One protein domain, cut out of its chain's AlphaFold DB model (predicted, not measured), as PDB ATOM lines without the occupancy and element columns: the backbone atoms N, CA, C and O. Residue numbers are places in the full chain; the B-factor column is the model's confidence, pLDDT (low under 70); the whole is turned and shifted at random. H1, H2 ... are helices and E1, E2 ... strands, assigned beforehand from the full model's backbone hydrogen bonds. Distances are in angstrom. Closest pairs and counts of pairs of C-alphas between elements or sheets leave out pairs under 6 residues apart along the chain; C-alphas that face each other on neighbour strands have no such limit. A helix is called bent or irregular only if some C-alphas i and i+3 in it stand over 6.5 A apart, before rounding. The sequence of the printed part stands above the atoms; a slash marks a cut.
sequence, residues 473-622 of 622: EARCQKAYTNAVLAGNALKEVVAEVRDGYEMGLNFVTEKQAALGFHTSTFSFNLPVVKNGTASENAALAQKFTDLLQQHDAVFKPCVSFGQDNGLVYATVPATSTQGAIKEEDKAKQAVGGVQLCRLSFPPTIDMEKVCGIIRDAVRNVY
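This is residues 473 to 622 of the 622 residues of an uncharacterized protein of Sphaeroforma arctica JP610 (UniProt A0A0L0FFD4). A small, twisted sheet of four strands has one face covered by helices: H1 over the E1 side and H3 over E3, with H5 packed on both of them farther from the sheet. H2 lies off the sheet past its E1 edge, and H4 only grazes the sheet and touches no helix. The printed part has 150 residues with five named helices and four named strands, in the order H1 H2 E1 H3 E2 E3 H4 E4 H5. The sheet runs E1 E4 E3 E2 and is mixed, the class is mixed helices and strands, and the whole is compact, with a radius of gyration of the C-alphas of 14.8 A and spans of 45 by 35 by 32 A.

E1, residues 521 to 525, and E4, residues 596 to 600, are antiparallel neighbours, with N 524 and O 597 at 2.9 A. E4 and E3, residues 568 to 571, are antiparallel too, with N 569 and O 600 at 2.8 A. E3 and the edge strand E2, residues 555 to 557, are parallel, with N 556 and O 568 at 2.9 A. From edge to edge the strands' lines turn by 74 degrees. H1, residues 473 to 497, is on the sheet at a height of 8.9 A, over E1 and only just over E4, with 3 C-alphas on it; its closest C-alphas to E1 are those of Ala 483 and Thr 521, 6.6 A apart. H3, residues 534 to 549, is on the same face at a height of 8.2 A, over E3 and along the strands, at 23 degrees to E3 on the local plane; its closest C-alphas to E3 are those of Thr 545 and Ala 570, 6.1 A apart. These make two layers, helices on one face of a sheet. E1, H3 and E2 form a split strand-helix-strand unit, two strands running the same way with E4 and E3 between them, and its crossover is right-handed. H3 is irregular, with C-alphas 538 and 541 at 7.2 A, and has a kink of 37 degrees near residue 541. H5, residues 607 to 621, is not on the sheet. It touches H1 at Ala 486 and Cys 611, whose C-alphas, the closest, are 5.6 A apart, the same way at a shallow tilt of 34 degrees, only just short of steep. It touches H3 at Leu 547 and Ala 617, whose C-alphas, the closest, are 5.7 A apart, opposite ways at a shallow tilt of 28 degrees. H1 and H3 are apart. H4, residues 583 to 589, only grazes the sheet with its residues 586 to 589. H2, residues 510 to 513, is not on the sheet, but is near H1. Every O i to N i+4 pair is within hydrogen-bond range in H1, H4 and H5, 10 of 12 are in H3, and H2 is too short for such a pair.

H1 begins at C-alpha 473, (-6.398, -15.277, 7.382), and measures 36.1 A from first to last C-alpha. H3 measures 24.0 A, H5 21.1 A, E1 14.1 A and E4 13.5 A. E1 begins at C-alpha 521, (-17.679, -10.352, 15.675), and H5 ends at C-alpha 621, (-39.116, -10.406, 20.730).

The two C-alphas farthest apart, those of Glu 473 and Asn 531, are 45.2 A apart. The printed part has no cut and ends at the chain's last residue, 622. The links H1 to H2 and E3 to H4 are long. The mean pLDDT of the printed part is 91.0; residues 576 to 585 and residue 587 are under 70.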
ATOM      1  N   GLU A 473      -5.818 -16.392   8.132       96.75
ATOM      2  CA  GLU A 473      -6.398 -15.277   7.382       96.75
ATOM      3  C   GLU A 473      -7.635 -15.719   6.603       96.75
ATOM      4  O   GLU A 473      -8.679 -15.078   6.695       96.75
ATOM      5  N   ALA A 474      -7.558 -16.864   5.918       97.25
ATOM      6  CA  ALA A 474      -8.691 -17.434   5.192       97.25
ATOM      7  C   ALA A 474      -9.845 -17.810   6.136       97.25
ATOM      8  O   ALA A 474     -11.015 -17.603   5.811       97.25
ATOM      9  N   ARG A 475      -9.537 -18.338   7.330       97.06
ATOM     10  CA  ARG A 475     -10.545 -18.622   8.364       97.06
ATOM     11  C   ARG A 475     -11.172 -17.330   8.895       97.06
ATOM     12  O   ARG A 475     -12.394 -17.247   8.975       97.06
ATOM     13  N   CYS A 476     -10.376 -16.305   9.195       97.44
ATOM     14  CA  CYS A 476     -10.880 -14.993   9.605       97.44
ATOM     15  C   CYS A 476     -11.766 -14.351   8.527       97.44
ATOM     16  O   CYS A 476     -12.833 -13.839   8.853       97.44
ATOM     17  N   GLN A 477     -11.377 -14.436   7.253       97.69
ATOM     18  CA  GLN A 477     -12.166 -13.925   6.133       97.69
ATOM     19  C   GLN A 477     -13.515 -14.643   6.009       97.69
ATOM     20  O   GLN A 477     -14.547 -13.985   5.919       97.69
ATOM     21  N   LYS A 478     -13.537 -15.982   6.071       97.94
ATOM     22  CA  LYS A 478     -14.791 -16.758   6.057       97.94
ATOM     23  C   LYS A 478     -15.703 -16.394   7.228       97.94
ATOM     24  O   LYS A 478     -16.897 -16.187   7.039       97.94
ATOM     25  N   ALA A 479     -15.140 -16.274   8.429       97.75
ATOM     26  CA  ALA A 479     -15.893 -15.871   9.612       97.75
ATOM     27  C   ALA A 479     -16.461 -14.444   9.483       97.75
ATOM     28  O   ALA A 479     -17.601 -14.206   9.878       97.75
ATOM     29  N   TYR A 480     -15.707 -13.517   8.885       98.00
ATOM     30  CA  TYR A 480     -16.197 -12.183   8.533       98.00
ATOM     31  C   TYR A 480     -17.365 -12.253   7.539       98.00
ATOM     32  O   TYR A 480     -18.397 -11.629   7.772       98.00
ATOM     33  N   THR A 481     -17.268 -13.060   6.477       98.38
ATOM     34  CA  THR A 481     -18.371 -13.255   5.518       98.38
ATOM     35  C   THR A 481     -19.630 -13.797   6.197       98.38
ATOM     36  O   THR A 481     -20.723 -13.288   5.955       98.38
ATOM     37  N   ASN A 482     -19.490 -14.775   7.094       98.44
ATOM     38  CA  ASN A 482     -20.609 -15.301   7.883       98.44
ATOM     39  C   ASN A 482     -21.244 -14.208   8.759       98.44
ATOM     40  O   ASN A 482     -22.469 -14.081   8.808       98.44
ATOM     41  N   ALA A 483     -20.420 -13.375   9.398       98.06
ATOM     42  CA  ALA A 483     -20.878 -12.242  10.192       98.06
ATOM     43  C   ALA A 483     -21.620 -11.188   9.342       98.06
ATOM     44  O   ALA A 483     -22.662 -10.697   9.772       98.06
ATOM     45  N   VAL A 484     -21.157 -10.892   8.119       98.38
ATOM     46  CA  VAL A 484     -21.863 -10.009   7.166       98.38
ATOM     47  C   VAL A 484     -23.249 -10.563   6.829       98.38
ATOM     48  O   VAL A 484     -24.237  -9.833   6.915       98.38
ATOM     49  N   LEU A 485     -23.342 -11.851   6.480       98.38
ATOM     50  CA  LEU A 485     -24.611 -12.500   6.126       98.38
ATOM     51  C   LEU A 485     -25.618 -12.449   7.282       98.38
ATOM     52  O   LEU A 485     -26.764 -12.046   7.082       98.38
ATOM     53  N   ALA A 486     -25.183 -12.794   8.497       98.50
ATOM     54  CA  ALA A 486     -26.028 -12.716   9.686       98.50
ATOM     55  C   ALA A 486     -26.436 -11.276  10.023       98.50
ATOM     56  O   ALA A 486     -27.594 -11.029  10.355       98.50
ATOM     57  N   GLY A 487     -25.507 -10.322   9.923       98.12
ATOM     58  CA  GLY A 487     -25.780  -8.907  10.163       98.12
ATOM     59  C   GLY A 487     -26.800  -8.334   9.176       98.12
ATOM     60  O   GLY A 487     -27.677  -7.569   9.572       98.12
ATOM     61  N   ASN A 488     -26.735  -8.728   7.902       98.19
ATOM     62  CA  ASN A 488     -27.727  -8.337   6.901       98.19
ATOM     63  C   ASN A 488     -29.097  -8.958   7.187       98.19
ATOM     64  O   ASN A 488     -30.070  -8.215   7.269       98.19
ATOM     65  N   ALA A 489     -29.163 -10.266   7.460       98.50
ATOM     66  CA  ALA A 489     -30.417 -10.931   7.821       98.50
ATOM     67  C   ALA A 489     -31.075 -10.304   9.062       98.50
ATOM     68  O   ALA A 489     -32.292 -10.133   9.091       98.50
ATOM     69  N   LEU A 490     -30.269  -9.928  10.062       98.50
ATOM     70  CA  LEU A 490     -30.713  -9.231  11.267       98.50
ATOM     71  C   LEU A 490     -31.290  -7.840  10.953       98.50
ATOM     72  O   LEU A 490     -32.363  -7.504  11.443       98.50
ATOM     73  N   LYS A 491     -30.610  -7.030  10.132       98.25
ATOM     74  CA  LYS A 491     -31.123  -5.708   9.724       98.25
ATOM     75  C   LYS A 491     -32.416  -5.824   8.915       98.25
ATOM     76  O   LYS A 491     -33.346  -5.067   9.169       98.25
ATOM     77  N   GLU A 492     -32.481  -6.770   7.979       98.19
ATOM     78  CA  GLU A 492     -33.658  -7.016   7.136       98.19
ATOM     79  C   GLU A 492     -34.894  -7.347   7.976       98.19
ATOM     80  O   GLU A 492     -35.929  -6.702   7.824       98.19
ATOM     81  N   VAL A 493     -34.783  -8.305   8.903       98.31
ATOM     82  CA  VAL A 493     -35.923  -8.696   9.747       98.31
ATOM     83  C   VAL A 493     -36.293  -7.616  10.762       98.31
ATOM     84  O   VAL A 493     -37.469  -7.446  11.066       98.31
ATOM     85  N   VAL A 494     -35.325  -6.840  11.264       98.06
ATOM     86  CA  VAL A 494     -35.631  -5.682  12.112       98.06
ATOM     87  C   VAL A 494     -36.419  -4.641  11.318       98.06
ATOM     88  O   VAL A 494     -37.437  -4.171  11.814       98.06
ATOM     89  N   ALA A 495     -36.014  -4.323  10.086       97.50
ATOM     90  CA  ALA A 495     -36.760  -3.405   9.230       97.50
ATOM     91  C   ALA A 495     -38.180  -3.925   8.922       97.50
ATOM     92  O   ALA A 495     -39.126  -3.140   8.958       97.50
ATOM     93  N   GLU A 496     -38.338  -5.236   8.691       96.81
ATOM     94  CA  GLU A 496     -39.634  -5.908   8.487       96.81
ATOM     95  C   GLU A 496     -40.578  -5.709   9.683       96.81
ATOM     96  O   GLU A 496     -41.715  -5.276   9.502       96.81
ATOM     97  N   VAL A 497     -40.118  -5.993  10.909       96.31
ATOM     98  CA  VAL A 497     -40.992  -5.988  12.099       96.31
ATOM     99  C   VAL A 497     -41.081  -4.627  12.797       96.31
ATOM    100  O   VAL A 497     -41.931  -4.438  13.666       96.31
ATOM    101  N   ARG A 498     -40.221  -3.660  12.442       94.12
ATOM    102  CA  ARG A 498     -40.114  -2.344  13.102       94.12
ATOM    103  C   ARG A 498     -40.347  -1.161  12.172       94.12
ATOM    104  O   ARG A 498     -39.627  -0.171  12.259       94.12
ATOM    105  N   ASP A 499     -41.371  -1.233  11.326       91.06
ATOM    106  CA  ASP A 499     -41.815  -0.113  10.481       91.06
ATOM    107  C   ASP A 499     -40.671   0.499   9.628       91.06
ATOM    108  O   ASP A 499     -40.583   1.717   9.476       91.06
ATOM    109  N   GLY A 500     -39.759  -0.328   9.099       93.00
ATOM    110  CA  GLY A 500     -38.625   0.129   8.282       93.00
ATOM    111  C   GLY A 500     -37.438   0.700   9.067       93.00
ATOM    112  O   GLY A 500     -36.632   1.426   8.492       93.00
ATOM    113  N   TYR A 501     -37.314   0.405  10.366       94.25
ATOM    114  CA  TYR A 501     -36.208   0.892  11.196       94.25
ATOM    115  C   TYR A 501     -34.825   0.500  10.643       94.25
ATOM    116  O   TYR A 501     -34.500  -0.684  10.521       94.25
ATOM    117  N   GLU A 502     -33.972   1.496  10.394       93.75
ATOM    118  CA  GLU A 502     -32.583   1.294   9.975       93.75
ATOM    119  C   GLU A 502     -31.672   1.059  11.187       93.75
ATOM    120  O   GLU A 502     -31.240   1.987  11.873       93.75
ATOM    121  N   MET A 503     -31.375  -0.210  11.466       92.88
ATOM    122  CA  MET A 503     -30.531  -0.589  12.598       92.88
ATOM    123  C   MET A 503     -29.035  -0.522  12.260       92.88
ATOM    124  O   MET A 503     -28.566  -1.148  11.307       92.88
ATOM    125  N   GLY A 504     -28.272   0.180  13.100       90.62
ATOM    126  CA  GLY A 504     -26.811   0.195  13.044       90.62
ATOM    127  C   GLY A 504     -26.181  -1.094  13.583       90.62
ATOM    128  O   GLY A 504     -26.687  -1.703  14.524       90.62
ATOM    129  N   LEU A 505     -25.042  -1.482  13.003       94.25
ATOM    130  CA  LEU A 505     -24.166  -2.531  13.527       94.25
ATOM    131  C   LEU A 505     -22.799  -1.925  13.842       94.25
ATOM    132  O   LEU A 505     -22.201  -1.264  12.993       94.25
ATOM    133  N   ASN A 506     -22.278  -2.218  15.029       93.50
ATOM    134  CA  ASN A 506     -20.894  -1.941  15.385       93.50
ATOM    135  C   ASN A 506     -20.028  -3.045  14.775       93.50
ATOM    136  O   ASN A 506     -19.846  -4.119  15.362       93.50
ATOM    137  N   PHE A 507     -19.579  -2.811  13.543       95.38
ATOM    138  CA  PHE A 507     -18.869  -3.793  12.738       95.38
ATOM    139  C   PHE A 507     -17.881  -3.140  11.775       95.38
ATOM    140  O   PHE A 507     -18.014  -1.972  11.409       95.38
ATOM    141  N   VAL A 508     -16.899  -3.927  11.340       94.88
ATOM    142  CA  VAL A 508     -15.939  -3.493  10.331       94.88
ATOM    143  C   VAL A 508     -16.626  -3.405   8.968       94.88
ATOM    144  O   VAL A 508     -17.343  -4.313   8.555       94.88
ATOM    145  N   THR A 509     -16.405  -2.293   8.269       94.88
ATOM    146  CA  THR A 509     -16.973  -2.031   6.938       94.88
ATOM    147  C   THR A 509     -16.273  -2.839   5.844       94.88
ATOM    148  O   THR A 509     -15.114  -3.218   5.991       94.88
ATOM    149  N   GLU A 510     -16.915  -3.008   4.684       95.19
ATOM    150  CA  GLU A 510     -16.299  -3.667   3.520       95.19
ATOM    151  C   GLU A 510     -14.980  -3.010   3.091       95.19
ATOM    152  O   GLU A 510     -14.015  -3.704   2.773       95.19
ATOM    153  N   LYS A 511     -14.896  -1.673   3.153       95.81
ATOM    154  CA  LYS A 511     -13.666  -0.927   2.845       95.81
ATOM    155  C   LYS A 511     -12.529  -1.284   3.805       95.81
ATOM    156  O   LYS A 511     -11.390  -1.425   3.379       95.81
ATOM    157  N   GLN A 512     -12.825  -1.413   5.095       96.19
ATOM    158  CA  GLN A 512     -11.834  -1.800   6.101       96.19
ATOM    159  C   GLN A 512     -11.487  -3.294   5.997       96.19
ATOM    160  O   GLN A 512     -10.320  -3.658   6.115       96.19
ATOM    161  N   ALA A 513     -12.456  -4.161   5.705       96.38
ATOM    162  CA  ALA A 513     -12.200  -5.576   5.452       96.38
ATOM    163  C   ALA A 513     -11.283  -5.780   4.233       96.38
ATOM    164  O   ALA A 513     -10.361  -6.588   4.293       96.38
ATOM    165  N   ALA A 514     -11.442  -4.973   3.178       95.25
ATOM    166  CA  ALA A 514     -10.543  -4.968   2.020       95.25
ATOM    167  C   ALA A 514      -9.089  -4.584   2.366       95.25
ATOM    168  O   ALA A 514      -8.174  -4.936   1.625       95.25
ATOM    169  N   LEU A 515      -8.863  -3.906   3.498       94.25
ATOM    170  CA  LEU A 515      -7.531  -3.622   4.047       94.25
ATOM    171  C   LEU A 515      -6.999  -4.745   4.957       94.25
ATOM    172  O   LEU A 515      -5.912  -4.614   5.505       94.25
ATOM    173  N   GLY A 516      -7.740  -5.843   5.131       95.06
ATOM    174  CA  GLY A 516      -7.337  -7.007   5.926       95.06
ATOM    175  C   GLY A 516      -7.983  -7.103   7.311       95.06
ATOM    176  O   GLY A 516      -7.758  -8.092   8.014       95.06
ATOM    177  N   PHE A 517      -8.812  -6.136   7.720       96.94
ATOM    178  CA  PHE A 517      -9.460  -6.127   9.040       96.94
ATOM    179  C   PHE A 517     -10.661  -7.089   9.126       96.94
ATOM    180  O   PHE A 517     -11.803  -6.693   9.335       96.94
ATOM    181  N   HIS A 518     -10.412  -8.386   8.974       96.69
ATOM    182  CA  HIS A 518     -11.447  -9.415   9.042       96.69
ATOM    183  C   HIS A 518     -11.751  -9.815  10.492       96.69
ATOM    184  O   HIS A 518     -11.058 -10.656  11.069       96.69
ATOM    185  N   THR A 519     -12.808  -9.240  11.069       94.38
ATOM    186  CA  THR A 519     -13.353  -9.661  12.370       94.38
ATOM    187  C   THR A 519     -14.527 -10.624  12.201       94.38
ATOM    188  O   THR A 519     -15.353 -10.488  11.303       94.38
ATOM    189  N   SER A 520     -14.622 -11.591  13.110       94.38
ATOM    190  CA  SER A 520     -15.734 -12.546  13.203       94.38
ATOM    191  C   SER A 520     -16.894 -12.046  14.061       94.38
ATOM    192  O   SER A 520     -17.820 -12.805  14.328       94.38
ATOM    193  N   THR A 521     -16.811 -10.825  14.591       95.06
ATOM    194  CA  THR A 521     -17.679 -10.352  15.675       95.06
ATOM    195  C   THR A 521     -18.274  -8.998  15.335       95.06
ATOM    196  O   THR A 521     -17.535  -8.091  14.958       95.06
ATOM    197  N   PHE A 522     -19.583  -8.851  15.541       95.94
ATOM    198  CA  PHE A 522     -20.266  -7.558  15.552       95.94
ATOM    199  C   PHE A 522     -21.105  -7.395  16.817       95.94
ATOM    200  O   PHE A 522     -21.516  -8.378  17.446       95.94
ATOM    201  N   SER A 523     -21.384  -6.140  17.158       94.50
ATOM    202  CA  SER A 523     -22.278  -5.777  18.258       94.50
ATOM    203  C   SER A 523     -23.407  -4.869  17.764       94.50
ATOM    204  O   SER A 523     -23.267  -4.217  16.733       94.50
ATOM    205  N   PHE A 524     -24.537  -4.840  18.468       95.25
ATOM    206  CA  PHE A 524     -25.703  -4.029  18.099       95.25
ATOM    207  C   PHE A 524     -26.661  -3.838  19.275       95.25
ATOM    208  O   PHE A 524     -26.687  -4.649  20.201       95.25
ATOM    209  N   ASN A 525     -27.494  -2.801  19.216       95.06
ATOM    210  CA  ASN A 525     -28.634  -2.627  20.112       95.06
ATOM    211  C   ASN A 525     -29.918  -2.869  19.314       95.06
ATOM    212  O   ASN A 525     -30.111  -2.280  18.252       95.06
ATOM    213  N   LEU A 526     -30.802  -3.723  19.831       96.62
ATOM    214  CA  LEU A 526     -32.143  -3.885  19.274       96.62
ATOM    215  C   LEU A 526     -32.959  -2.591  19.487       96.62
ATOM    216  O   LEU A 526     -32.835  -1.974  20.548       96.62
ATOM    217  N   PRO A 527     -33.791  -2.153  18.524       95.56
ATOM    218  CA  PRO A 527     -34.620  -0.963  18.710       95.56
ATOM    219  C   PRO A 527     -35.635  -1.115  19.853       95.56
ATOM    220  O   PRO A 527     -36.283  -2.144  20.007       95.56
ATOM    221  N   VAL A 528     -35.867  -0.047  20.617       93.88
ATOM    222  CA  VAL A 528     -36.867  -0.034  21.706       93.88
ATOM    223  C   VAL A 528     -38.243  -0.485  21.224       93.88
ATOM    224  O   VAL A 528     -38.643  -0.117  20.121       93.88
ATOM    225  N   VAL A 529     -38.987  -1.248  22.022       89.81
ATOM    226  CA  VAL A 529     -40.352  -1.684  21.686       89.81
ATOM    227  C   VAL A 529     -41.268  -0.458  21.564       89.81
ATOM    228  O   VAL A 529     -41.241   0.441  22.408       89.81
ATOM    229  N   LYS A 530     -42.075  -0.387  20.499       86.44
ATOM    230  CA  LYS A 530     -42.985   0.746  20.253       86.44
ATOM    231  C   LYS A 530     -44.041   0.797  21.361       86.44
ATOM    232  O   LYS A 530     -44.779  -0.161  21.541       86.44
ATOM    233  N   ASN A 531     -44.106   1.915  22.089       86.31
ATOM    234  CA  ASN A 531     -44.933   2.079  23.297       86.31
ATOM    235  C   ASN A 531     -44.611   1.084  24.435       86.31
ATOM    236  O   ASN A 531     -45.437   0.894  25.324       86.31
ATOM    237  N   GLY A 532     -43.427   0.462  24.414       86.19
ATOM    238  CA  GLY A 532     -42.979  -0.451  25.462       86.19
ATOM    239  C   GLY A 532     -42.535   0.273  26.733       86.19
ATOM    240  O   GLY A 532     -42.061   1.412  26.713       86.19
ATOM    241  N   THR A 533     -42.667  -0.415  27.857       93.25
ATOM    242  CA  THR A 533     -42.197   0.014  29.174       93.25
ATOM    243  C   THR A 533     -40.669  -0.046  29.280       93.25
ATOM    244  O   THR A 533     -39.986  -0.769  28.550       93.25
ATOM    245  N   ALA A 534     -40.106   0.665  30.264       92.56
ATOM    246  CA  ALA A 534     -38.676   0.579  30.570       92.56
ATOM    247  C   ALA A 534     -38.232  -0.862  30.897       92.56
ATOM    248  O   ALA A 534     -37.145  -1.275  30.498       92.56
ATOM    249  N   SER A 535     -39.088  -1.641  31.573       92.38
ATOM    250  CA  SER A 535     -38.807  -3.040  31.909       92.38
ATOM    251  C   SER A 535     -38.758  -3.942  30.673       92.38
ATOM    252  O   SER A 535     -37.949  -4.865  30.628       92.38
ATOM    253  N   GLU A 536     -39.608  -3.695  29.676       91.44
ATOM    254  CA  GLU A 536     -39.596  -4.460  28.425       91.44
ATOM    255  C   GLU A 536     -38.325  -4.185  27.623       91.44
ATOM    256  O   GLU A 536     -37.659  -5.131  27.200       91.44
ATOM    257  N   ASN A 537     -37.931  -2.915  27.495       92.94
ATOM    258  CA  ASN A 537     -36.701  -2.532  26.796       92.94
ATOM    259  C   ASN A 537     -35.444  -3.081  27.493       92.94
ATOM    260  O   ASN A 537     -34.552  -3.605  26.826       92.94
ATOM    261  N   ALA A 538     -35.396  -3.046  28.828       91.38
ATOM    262  CA  ALA A 538     -34.274  -3.592  29.595       91.38
ATOM    263  C   ALA A 538     -34.108  -5.116  29.422       91.38
ATOM    264  O   ALA A 538     -32.986  -5.620  29.441       91.38
ATOM    265  N   ALA A 539     -35.209  -5.851  29.224       93.75
ATOM    266  CA  ALA A 539     -35.192  -7.303  29.042       93.75
ATOM    267  C   ALA A 539     -34.932  -7.745  27.589       93.75
ATOM    268  O   ALA A 539     -34.603  -8.908  27.357       93.75
ATOM    269  N   LEU A 540     -35.088  -6.846  26.612       95.56
ATOM    270  CA  LEU A 540     -35.147  -7.177  25.186       95.56
ATOM    271  C   LEU A 540     -33.894  -7.907  24.680       95.56
ATOM    272  O   LEU A 540     -33.994  -8.955  24.044       95.56
ATOM    273  N   ALA A 541     -32.716  -7.380  25.014       95.31
ATOM    274  CA  ALA A 541     -31.433  -7.955  24.620       95.31
ATOM    275  C   ALA A 541     -31.252  -9.383  25.164       95.31
ATOM    276  O   ALA A 541     -30.871 -10.288  24.424       95.31
ATOM    277  N   GLN A 542     -31.579  -9.595  26.446       94.50
ATOM    278  CA  GLN A 542     -31.448 -10.902  27.085       94.50
ATOM    279  C   GLN A 542     -32.439 -11.906  26.489       94.50
ATOM    280  O   GLN A 542     -32.021 -12.989  26.093       94.50
ATOM    281  N   LYS A 543     -33.711 -11.513  26.308       96.12
ATOM    282  CA  LYS A 543     -34.738 -12.350  25.660       96.12
ATOM    283  C   LYS A 543     -34.307 -12.811  24.268       96.12
ATOM    284  O   LYS A 543     -34.433 -13.989  23.952       96.12
ATOM    285  N   PHE A 544     -33.765 -11.902  23.457       97.38
ATOM    286  CA  PHE A 544     -33.237 -12.245  22.139       97.38
ATOM    287  C   PHE A 544     -32.117 -13.286  22.242       97.38
ATOM    288  O   PHE A 544     -32.163 -14.309  21.562       97.38
ATOM    289  N   THR A 545     -31.130 -13.069  23.117       94.69
ATOM    290  CA  THR A 545     -30.033 -14.032  23.271       94.69
ATOM    291  C   THR A 545     -30.485 -15.373  23.844       94.69
ATOM    292  O   THR A 545     -29.938 -16.395  23.440       94.69
ATOM    293  N   ASP A 546     -31.484 -15.393  24.727       94.56
ATOM    294  CA  ASP A 546     -32.037 -16.620  25.306       94.56
ATOM    295  C   ASP A 546     -32.750 -17.455  24.236       94.56
ATOM    296  O   ASP A 546     -32.567 -18.668  24.186       94.56
ATOM    297  N   LEU A 547     -33.498 -16.814  23.327       97.69
ATOM    298  CA  LEU A 547     -34.132 -17.484  22.185       97.69
ATOM    299  C   LEU A 547     -33.100 -18.134  21.259       97.69
ATOM    300  O   LEU A 547     -33.275 -19.282  20.861       97.69
ATOM    301  N   LEU A 548     -31.990 -17.447  20.965       96.75
ATOM    302  CA  LEU A 548     -30.896 -18.052  20.196       96.75
ATOM    303  C   LEU A 548     -30.332 -19.291  20.908       96.75
ATOM    304  O   LEU A 548     -30.082 -20.317  20.275       96.75
ATOM    305  N   GLN A 549     -30.149 -19.208  22.227       90.31
ATOM    306  CA  GLN A 549     -29.549 -20.264  23.047       90.31
ATOM    307  C   GLN A 549     -30.437 -21.505  23.222       90.31
ATOM    308  O   GLN A 549     -29.920 -22.549  23.613       90.31
ATOM    309  N   GLN A 550     -31.726 -21.442  22.871       94.56
ATOM    310  CA  GLN A 550     -32.576 -22.636  22.759       94.56
ATOM    311  C   GLN A 550     -32.107 -23.582  21.638       94.56
ATOM    312  O   GLN A 550     -32.439 -24.765  21.644       94.56
ATOM    313  N   HIS A 551     -31.297 -23.083  20.698       95.56
ATOM    314  CA  HIS A 551     -30.655 -23.864  19.646       95.56
ATOM    315  C   HIS A 551     -29.186 -24.145  19.997       95.56
ATOM    316  O   HIS A 551     -28.273 -23.682  19.310       95.56
ATOM    317  N   ASP A 552     -28.946 -24.909  21.061       89.56
ATOM    318  CA  ASP A 552     -27.616 -25.156  21.649       89.56
ATOM    319  C   ASP A 552     -26.600 -25.847  20.713       89.56
ATOM    320  O   ASP A 552     -25.388 -25.695  20.873       89.56
ATOM    321  N   ALA A 553     -27.084 -26.545  19.684       91.25
ATOM    322  CA  ALA A 553     -26.273 -27.105  18.604       91.25
ATOM    323  C   ALA A 553     -25.727 -26.047  17.619       91.25
ATOM    324  O   ALA A 553     -24.897 -26.376  16.774       91.25
ATOM    325  N   VAL A 554     -26.219 -24.804  17.680       95.25
ATOM    326  CA  VAL A 554     -25.843 -23.693  16.784       95.25
ATOM    327  C   VAL A 554     -25.304 -22.499  17.572       95.25
ATOM    328  O   VAL A 554     -24.338 -21.877  17.135       95.25
ATOM    329  N   PHE A 555     -25.892 -22.184  18.730       94.44
ATOM    330  CA  PHE A 555     -25.536 -21.023  19.546       94.44
ATOM    331  C   PHE A 555     -25.010 -21.423  20.928       94.44
ATOM    332  O   PHE A 555     -25.562 -22.297  21.590       94.44
ATOM    333  N   LYS A 556     -23.968 -20.732  21.409       87.69
ATOM    334  CA  LYS A 556     -23.402 -20.915  22.761       87.69
ATOM    335  C   LYS A 556     -23.327 -19.577  23.520       87.69
ATOM    336  O   LYS A 556     -22.804 -18.606  22.965       87.69
ATOM    337  N   PRO A 557     -23.765 -19.509  24.798       84.81
ATOM    338  CA  PRO A 557     -23.618 -18.319  25.643       84.81
ATOM    339  C   PRO A 557     -22.153 -18.089  26.040       84.81
ATOM    340  O   PRO A 557     -21.659 -18.629  27.036       84.81
ATOM    341  N   CYS A 558     -21.412 -17.307  25.253       80.56
ATOM    342  CA  CYS A 558     -19.980 -17.103  25.472       80.56
ATOM    343  C   CYS A 558     -19.511 -15.697  25.084       80.56
ATOM    344  O   CYS A 558     -19.805 -15.208  23.996       80.56
ATOM    345  N   VAL A 559     -18.676 -15.069  25.925       77.62
ATOM    346  CA  VAL A 559     -18.006 -13.797  25.597       77.62
ATOM    347  C   VAL A 559     -16.691 -13.996  24.826       77.62
ATOM    348  O   VAL A 559     -15.865 -13.080  24.738       77.62
ATOM    349  N   SER A 560     -16.430 -15.191  24.293       81.06
ATOM    350  CA  SER A 560     -15.274 -15.466  23.425       81.06
ATOM    351  C   SER A 560     -15.594 -15.194  21.949       81.06
ATOM    352  O   SER A 560     -16.650 -14.655  21.633       81.06
ATOM    353  N   PHE A 561     -14.638 -15.508  21.075       88.56
ATOM    354  CA  PHE A 561     -14.717 -15.432  19.616       88.56
ATOM    355  C   PHE A 561     -13.545 -16.202  18.985       88.56
ATOM    356  O   PHE A 561     -12.579 -16.560  19.675       88.56
ATOM    357  N   GLY A 562     -13.614 -16.422  17.669       85.50
ATOM    358  CA  GLY A 562     -12.502 -16.938  16.859       85.50
ATOM    359  C   GLY A 562     -12.232 -18.440  16.988       85.50
ATOM    360  O   GLY A 562     -11.207 -18.915  16.509       85.50
ATOM    361  N   GLN A 563     -13.112 -19.201  17.642       88.00
ATOM    362  CA  GLN A 563     -13.026 -20.663  17.637       88.00
ATOM    363  C   GLN A 563     -13.564 -21.230  16.319       88.00
ATOM    364  O   GLN A 563     -14.407 -20.626  15.660       88.00
ATOM    365  N   ASP A 564     -13.077 -22.412  15.956       89.19
ATOM    366  CA  ASP A 564     -13.512 -23.147  14.768       89.19
ATOM    367  C   ASP A 564     -14.211 -24.443  15.190       89.19
ATOM    368  O   ASP A 564     -13.705 -25.546  15.003       89.19
ATOM    369  N   ASN A 565     -15.339 -24.275  15.882       88.00
ATOM    370  CA  ASN A 565     -16.120 -25.355  16.493       88.00
ATOM    371  C   ASN A 565     -17.570 -25.420  15.984       88.00
ATOM    372  O   ASN A 565     -18.368 -26.166  16.540       88.00
ATOM    373  N   GLY A 566     -17.913 -24.639  14.954       91.56
ATOM    374  CA  GLY A 566     -19.253 -24.631  14.362       91.56
ATOM    375  C   GLY A 566     -20.347 -23.996  15.224       91.56
ATOM    376  O   GLY A 566     -21.519 -24.199  14.933       91.56
ATOM    377  N   LEU A 567     -19.989 -23.224  16.260       92.56
ATOM    378  CA  LEU A 567     -20.945 -22.549  17.142       92.56
ATOM    379  C   LEU A 567     -20.854 -21.026  17.007       92.56
ATOM    380  O   LEU A 567     -19.768 -20.455  17.121       92.56
ATOM    381  N   VAL A 568     -21.998 -20.363  16.836       96.06
ATOM    382  CA  VAL A 568     -22.119 -18.909  16.991       96.06
ATOM    383  C   VAL A 568     -22.138 -18.580  18.475       96.06
ATOM    384  O   VAL A 568     -22.915 -19.138  19.250       96.06
ATOM    385  N   TYR A 569     -21.306 -17.645  18.903       93.12
ATOM    386  CA  TYR A 569     -21.381 -17.150  20.268       93.12
ATOM    387  C   TYR A 569     -22.313 -15.963  20.348       93.12
ATOM    388  O   TYR A 569     -22.123 -14.990  19.626       93.12
ATOM    389  N   ALA A 570     -23.289 -16.046  21.247       93.00
ATOM    390  CA  ALA A 570     -24.262 -14.994  21.490       93.00
ATOM    391  C   ALA A 570     -24.245 -14.598  22.962       93.00
ATOM    392  O   ALA A 570     -24.296 -15.453  23.844       93.00
ATOM    393  N   THR A 571     -24.152 -13.301  23.242       90.19
ATOM    394  CA  THR A 571     -24.122 -12.798  24.618       90.19
ATOM    395  C   THR A 571     -24.612 -11.359  24.689       90.19
ATOM    396  O   THR A 571     -24.428 -10.581  23.754       90.19
ATOM    397  N   VAL A 572     -25.139 -10.987  25.851       90.12
ATOM    398  CA  VAL A 572     -25.253  -9.595  26.287       90.12
ATOM    399  C   VAL A 572     -24.061  -9.322  27.211       90.12
ATOM    400  O   VAL A 572     -23.991  -9.916  28.288       90.12
ATOM    401  N   PRO A 573     -23.060  -8.508  26.819       82.94
ATOM    402  CA  PRO A 573     -21.872  -8.297  27.646       82.94
ATOM    403  C   PRO A 573     -22.191  -7.742  29.041       82.94
ATOM    404  O   PRO A 573     -21.561  -8.155  30.008       82.94
ATOM    405  N   ALA A 574     -23.197  -6.869  29.158       81.00
ATOM    406  CA  ALA A 574     -23.571  -6.205  30.410       81.00
ATOM    407  C   ALA A 574     -24.152  -7.143  31.487       81.00
ATOM    408  O   ALA A 574     -23.991  -6.881  32.682       81.00
ATOM    409  N   THR A 575     -24.820  -8.224  31.079       75.25
ATOM    410  CA  THR A 575     -25.404  -9.236  31.978       75.25
ATOM    411  C   THR A 575     -24.538 -10.490  32.073       75.25
ATOM    412  O   THR A 575     -24.823 -11.387  32.865       75.25
ATOM    413  N   SER A 576     -23.458 -10.564  31.290       68.69
ATOM    414  CA  SER A 576     -22.572 -11.716  31.305       68.69
ATOM    415  C   SER A 576     -21.767 -11.765  32.596       68.69
ATOM    416  O   SER A 576     -20.988 -10.865  32.902       68.69
ATOM    417  N   THR A 577     -21.846 -12.892  33.300       51.00
ATOM    418  CA  THR A 577     -20.958 -13.183  34.432       51.00
ATOM    419  C   THR A 577     -19.485 -13.355  34.018       51.00
ATOM    420  O   THR A 577     -18.621 -13.422  34.884       51.00
ATOM    421  N   GLN A 578     -19.172 -13.391  32.710       50.31
ATOM    422  CA  GLN A 578     -17.813 -13.562  32.159       50.31
ATOM    423  C   GLN A 578     -17.033 -12.246  32.012       50.31
ATOM    424  O   GLN A 578     -15.840 -12.274  31.698       50.31
ATOM    425  N   GLY A 579     -17.694 -11.096  32.161       52.28
ATOM    426  CA  GLY A 579     -17.088  -9.781  31.984       52.28
ATOM    427  C   GLY A 579     -17.557  -8.825  33.067       52.28
ATOM    428  O   GLY A 579     -18.673  -8.325  33.007       52.28
ATOM    429  N   ALA A 580     -16.699  -8.534  34.045       50.00
ATOM    430  CA  ALA A 580     -16.941  -7.430  34.965       50.00
ATOM    431  C   ALA A 580     -16.789  -6.106  34.197       50.00
ATOM    432  O   ALA A 580     -15.692  -5.564  34.083       50.00
ATOM    433  N   ILE A 581     -17.886  -5.627  33.613       60.50
ATOM    434  CA  ILE A 581     -18.005  -4.268  33.082       60.50
ATOM    435  C   ILE A 581     -18.510  -3.396  34.233       60.50
ATOM    436  O   ILE A 581     -19.427  -3.803  34.952       60.50
ATOM    437  N   LYS A 582     -17.914  -2.220  34.445       63.72
ATOM    438  CA  LYS A 582     -18.408  -1.280  35.457       63.72
ATOM    439  C   LYS A 582     -19.814  -0.809  35.078       63.72
ATOM    440  O   LYS A 582     -20.110  -0.649  33.898       63.72
ATOM    441  N   GLU A 583     -20.673  -0.547  36.062       64.62
ATOM    442  CA  GLU A 583     -22.052  -0.089  35.806       64.62
ATOM    443  C   GLU A 583     -22.109   1.183  34.939       64.62
ATOM    444  O   GLU A 583     -22.968   1.302  34.068       64.62
ATOM    445  N   GLU A 584     -21.140   2.091  35.101       63.47
ATOM    446  CA  GLU A 584     -20.996   3.287  34.260       63.47
ATOM    447  C   GLU A 584     -20.804   2.953  32.770       63.47
ATOM    448  O   GLU A 584     -21.422   3.574  31.908       63.47
ATOM    449  N   ASP A 585     -20.009   1.929  32.455       66.00
ATOM    450  CA  ASP A 585     -19.734   1.512  31.080       66.00
ATOM    451  C   ASP A 585     -20.901   0.703  30.494       66.00
ATOM    452  O   ASP A 585     -21.180   0.805  29.298       66.00
ATOM    453  N   LYS A 586     -21.642  -0.043  31.329       72.00
ATOM    454  CA  LYS A 586     -22.898  -0.696  30.918       72.00
ATOM    455  C   LYS A 586     -23.944   0.336  30.500       72.00
ATOM    456  O   LYS A 586     -24.606   0.162  29.480       72.00
ATOM    457  N   ALA A 587     -24.073   1.425  31.261       69.06
ATOM    458  CA  ALA A 587     -25.007   2.500  30.942       69.06
ATOM    459  C   ALA A 587     -24.671   3.172  29.600       69.06
ATOM    460  O   ALA A 587     -25.576   3.442  28.815       69.06
ATOM    461  N   LYS A 588     -23.379   3.371  29.297       73.31
ATOM    462  CA  LYS A 588     -22.919   3.958  28.023       73.31
ATOM    463  C   LYS A 588     -23.209   3.088  26.796       73.31
ATOM    464  O   LYS A 588     -23.304   3.614  25.693       73.31
ATOM    465  N   GLN A 589     -23.329   1.771  26.971       79.38
ATOM    466  CA  GLN A 589     -23.604   0.825  25.882       79.38
ATOM    467  C   GLN A 589     -25.101   0.644  25.597       79.38
ATOM    468  O   GLN A 589     -25.461   0.052  24.579       79.38
ATOM    469  N   ALA A 590     -25.981   1.114  26.483       85.81
ATOM    470  CA  ALA A 590     -27.420   0.982  26.308       85.81
ATOM    471  C   ALA A 590     -27.984   2.105  25.428       85.81
ATOM    472  O   ALA A 590     -27.727   3.285  25.661       85.81
ATOM    473  N   VAL A 591     -28.833   1.751  24.464       87.31
ATOM    474  CA  VAL A 591     -29.539   2.714  23.606       87.31
ATOM    475  C   VAL A 591     -31.031   2.597  23.883       87.31
ATOM    476  O   VAL A 591     -31.619   1.530  23.731       87.31
ATOM    477  N   GLY A 592     -31.646   3.680  24.371       87.44
ATOM    478  CA  GLY A 592     -33.067   3.680  24.750       87.44
ATOM    479  C   GLY A 592     -33.424   2.682  25.865       87.44
ATOM    480  O   GLY A 592     -34.563   2.236  25.954       87.44
ATOM    481  N   GLY A 593     -32.450   2.301  26.700       88.19
ATOM    482  CA  GLY A 593     -32.613   1.286  27.748       88.19
ATOM    483  C   GLY A 593     -32.389  -0.158  27.286       88.19
ATOM    484  O   GLY A 593     -32.426  -1.058  28.121       88.19
ATOM    485  N   VAL A 594     -32.112  -0.394  25.998       92.19
ATOM    486  CA  VAL A 594     -31.789  -1.725  25.461       92.19
ATOM    487  C   VAL A 594     -30.278  -1.943  25.480       92.19
ATOM    488  O   VAL A 594     -29.522  -1.161  24.900       92.19
ATOM    489  N   GLN A 595     -29.837  -3.020  26.129       92.44
ATOM    490  CA  GLN A 595     -28.423  -3.387  26.232       92.44
ATOM    491  C   GLN A 595     -27.833  -3.871  24.899       92.44
ATOM    492  O   GLN A 595     -28.542  -4.361  24.019       92.44
ATOM    493  N   LEU A 596     -26.510  -3.757  24.775       91.06
ATOM    494  CA  LEU A 596     -25.759  -4.220  23.612       91.06
ATOM    495  C   LEU A 596     -25.776  -5.756  23.534       91.06
ATOM    496  O   LEU A 596     -25.425  -6.444  24.493       91.06
ATOM    497  N   CYS A 597     -26.143  -6.298  22.379       94.31
ATOM    498  CA  CYS A 597     -25.955  -7.700  22.021       94.31
ATOM    499  C   CYS A 597     -24.656  -7.859  21.231       94.31
ATOM    500  O   CYS A 597     -24.266  -6.969  20.471       94.31
ATOM    501  N   ARG A 598     -23.998  -9.012  21.366       93.50
ATOM    502  CA  ARG A 598     -22.807  -9.346  20.583       93.50
ATOM    503  C   ARG A 598     -22.883 -10.763  20.044       93.50
ATOM    504  O   ARG A 598     -23.122 -11.698  20.811       93.50
ATOM    505  N   LEU A 599     -22.616 -10.902  18.746       96.19
ATOM    506  CA  LEU A 599     -22.550 -12.183  18.048       96.19
ATOM    507  C   LEU A 599     -21.153 -12.400  17.461       96.19
ATOM    508  O   LEU A 599     -20.566 -11.474  16.902       96.19
ATOM    509  N   SER A 600     -20.625 -13.619  17.582       95.56
ATOM    510  CA  SER A 600     -19.356 -14.028  16.973       95.56
ATOM    511  C   SER A 600     -19.503 -15.337  16.209       95.56
ATOM    512  O   SER A 600     -20.067 -16.295  16.733       95.56
ATOM    513  N   PHE A 601     -18.976 -15.382  14.987       97.00
ATOM    514  CA  PHE A 601     -19.241 -16.450  14.028       97.00
ATOM    515  C   PHE A 601     -17.994 -17.309  13.774       97.00
ATOM    516  O   PHE A 601     -16.893 -16.772  13.619       97.00
ATOM    517  N   PRO A 602     -18.135 -18.641  13.701       96.19
ATOM    518  CA  PRO A 602     -17.056 -19.521  13.271       96.19
ATOM    519  C   PRO A 602     -16.889 -19.439  11.739       96.19
ATOM    520  O   PRO A 602     -17.802 -18.997  11.032       96.19
ATOM    521  N   PRO A 603     -15.753 -19.892  11.183       96.00
ATOM    522  CA  PRO A 603     -15.549 -19.902   9.734       96.00
ATOM    523  C   PRO A 603     -16.425 -20.933   9.006       96.00
ATOM    524  O   PRO A 603     -16.719 -20.746   7.828       96.00
ATOM    525  N   THR A 604     -16.845 -22.002   9.691       94.31
ATOM    526  CA  THR A 604     -17.622 -23.104   9.111       94.31
ATOM    527  C   THR A 604     -18.917 -23.293   9.892       94.31
ATOM    528  O   THR A 604     -18.878 -23.770  11.024       94.31
ATOM    529  N   ILE A 605     -20.053 -22.913   9.304       95.62
ATOM    530  CA  ILE A 605     -21.395 -23.108   9.872       95.62
ATOM    531  C   ILE A 605     -22.464 -22.989   8.777       95.62
ATOM    532  O   ILE A 605     -22.240 -22.339   7.758       95.62
ATOM    533  N   ASP A 606     -23.619 -23.617   8.990       97.19
ATOM    534  CA  ASP A 606     -24.791 -23.476   8.124       97.19
ATOM    535  C   ASP A 606     -25.440 -22.096   8.320       97.19
ATOM    536  O   ASP A 606     -26.176 -21.856   9.283       97.19
ATOM    537  N   MET A 607     -25.143 -21.175   7.402       97.88
ATOM    538  CA  MET A 607     -25.644 -19.804   7.468       97.88
ATOM    539  C   MET A 607     -27.132 -19.676   7.150       97.88
ATOM    540  O   MET A 607     -27.754 -18.730   7.629       97.88
ATOM    541  N   GLU A 608     -27.731 -20.605   6.401       97.94
ATOM    542  CA  GLU A 608     -29.177 -20.586   6.163       97.94
ATOM    543  C   GLU A 608     -29.913 -20.835   7.478       97.94
ATOM    544  O   GLU A 608     -30.766 -20.038   7.882       97.94
ATOM    545  N   LYS A 609     -29.486 -21.870   8.210       98.06
ATOM    546  CA  LYS A 609     -30.012 -22.188   9.538       98.06
ATOM    547  C   LYS A 609     -29.769 -21.060  10.544       98.06
ATOM    548  O   LYS A 609     -30.694 -20.681  11.260       98.06
ATOM    549  N   VAL A 610     -28.554 -20.506  10.599       98.38
ATOM    550  CA  VAL A 610     -28.215 -19.387  11.505       98.38
ATOM    551  C   VAL A 610     -29.097 -18.172  11.232       98.38
ATOM    552  O   VAL A 610     -29.690 -17.623  12.161       98.38
ATOM    553  N   CYS A 611     -29.214 -17.758   9.969       98.69
ATOM    554  CA  CYS A 611     -30.044 -16.619   9.593       98.69
ATOM    555  C   CYS A 611     -31.529 -16.889   9.868       98.69
ATOM    556  O   CYS A 611     -32.217 -15.984  10.325       98.69
ATOM    557  N   GLY A 612     -32.025 -18.111   9.640       98.56
ATOM    558  CA  GLY A 612     -33.387 -18.514  10.005       98.56
ATOM    559  C   GLY A 612     -33.674 -18.316  11.495       98.56
ATOM    560  O   GLY A 612     -34.585 -17.572  11.846       98.56
ATOM    561  N   ILE A 613     -32.819 -18.869  12.362       98.62
ATOM    562  CA  ILE A 613     -32.951 -18.738  13.823       98.62
ATOM    563  C   ILE A 613     -32.909 -17.266  14.264       98.62
ATOM    564  O   ILE A 613     -33.702 -16.857  15.108       98.62
ATOM    565  N   ILE A 614     -32.019 -16.447  13.688       98.56
ATOM    566  CA  ILE A 614     -31.951 -15.009  14.002       98.56
ATOM    567  C   ILE A 614     -33.262 -14.307  13.636       98.56
ATOM    568  O   ILE A 614     -33.766 -13.519  14.437       98.56
ATOM    569  N   ARG A 615     -33.830 -14.590  12.457       98.69
ATOM    570  CA  ARG A 615     -35.104 -13.993  12.030       98.69
ATOM    571  C   ARG A 615     -36.241 -14.371  12.967       98.69
ATOM    572  O   ARG A 615     -36.985 -13.494  13.400       98.69
ATOM    573  N   ASP A 616     -36.335 -15.647  13.317       98.50
ATOM    574  CA  ASP A 616     -37.374 -16.141  14.218       98.50
ATOM    575  C   ASP A 616     -37.219 -15.550  15.624       98.50
ATOM    576  O   ASP A 616     -38.196 -15.108  16.223       98.50
ATOM    577  N   ALA A 617     -35.988 -15.440  16.134       98.25
ATOM    578  CA  ALA A 617     -35.723 -14.791  17.414       98.25
ATOM    579  C   ALA A 617     -36.137 -13.311  17.409       98.25
ATOM    580  O   ALA A 617     -36.762 -12.864  18.368       98.25
ATOM    581  N   VAL A 618     -35.848 -12.557  16.339       98.00
ATOM    582  CA  VAL A 618     -36.282 -11.152  16.220       98.00
ATOM    583  C   VAL A 618     -37.808 -11.034  16.176       98.00
ATOM    584  O   VAL A 618     -38.365 -10.200  16.883       98.00
ATOM    585  N   ARG A 619     -38.488 -11.883  15.398       97.81
ATOM    586  CA  ARG A 619     -39.960 -11.908  15.317       97.81
ATOM    587  C   ARG A 619     -40.640 -12.309  16.622       97.81
ATOM    588  O   ARG A 619     -41.798 -11.991  16.809       97.81
ATOM    589  N   ASN A 620     -39.952 -13.039  17.495       96.62
ATOM    590  CA  ASN A 620     -40.504 -13.453  18.784       96.62
ATOM    591  C   ASN A 620     -40.293 -12.409  19.893       96.62
ATOM    592  O   ASN A 620     -40.965 -12.480  20.922       96.62
ATOM    593  N   VAL A 621     -39.347 -11.473  19.734       94.62
ATOM    594  CA  VAL A 621     -39.116 -10.406  20.730       94.62
ATOM    595  C   VAL A 621     -39.902  -9.121  20.460       94.62
ATOM    596  O   VAL A 621     -39.994  -8.294  21.371       94.62
ATOM    597  N   TYR A 622     -40.455  -8.957  19.256       93.50
ATOM    598  CA  TYR A 622     -41.354  -7.866  18.859       93.50
ATOM    599  C   TYR A 622     -42.727  -8.409  18.514       93.50
ATOM    600  O   TYR A 622     -43.713  -7.723  18.863       93.50
TER     601      TYR A 622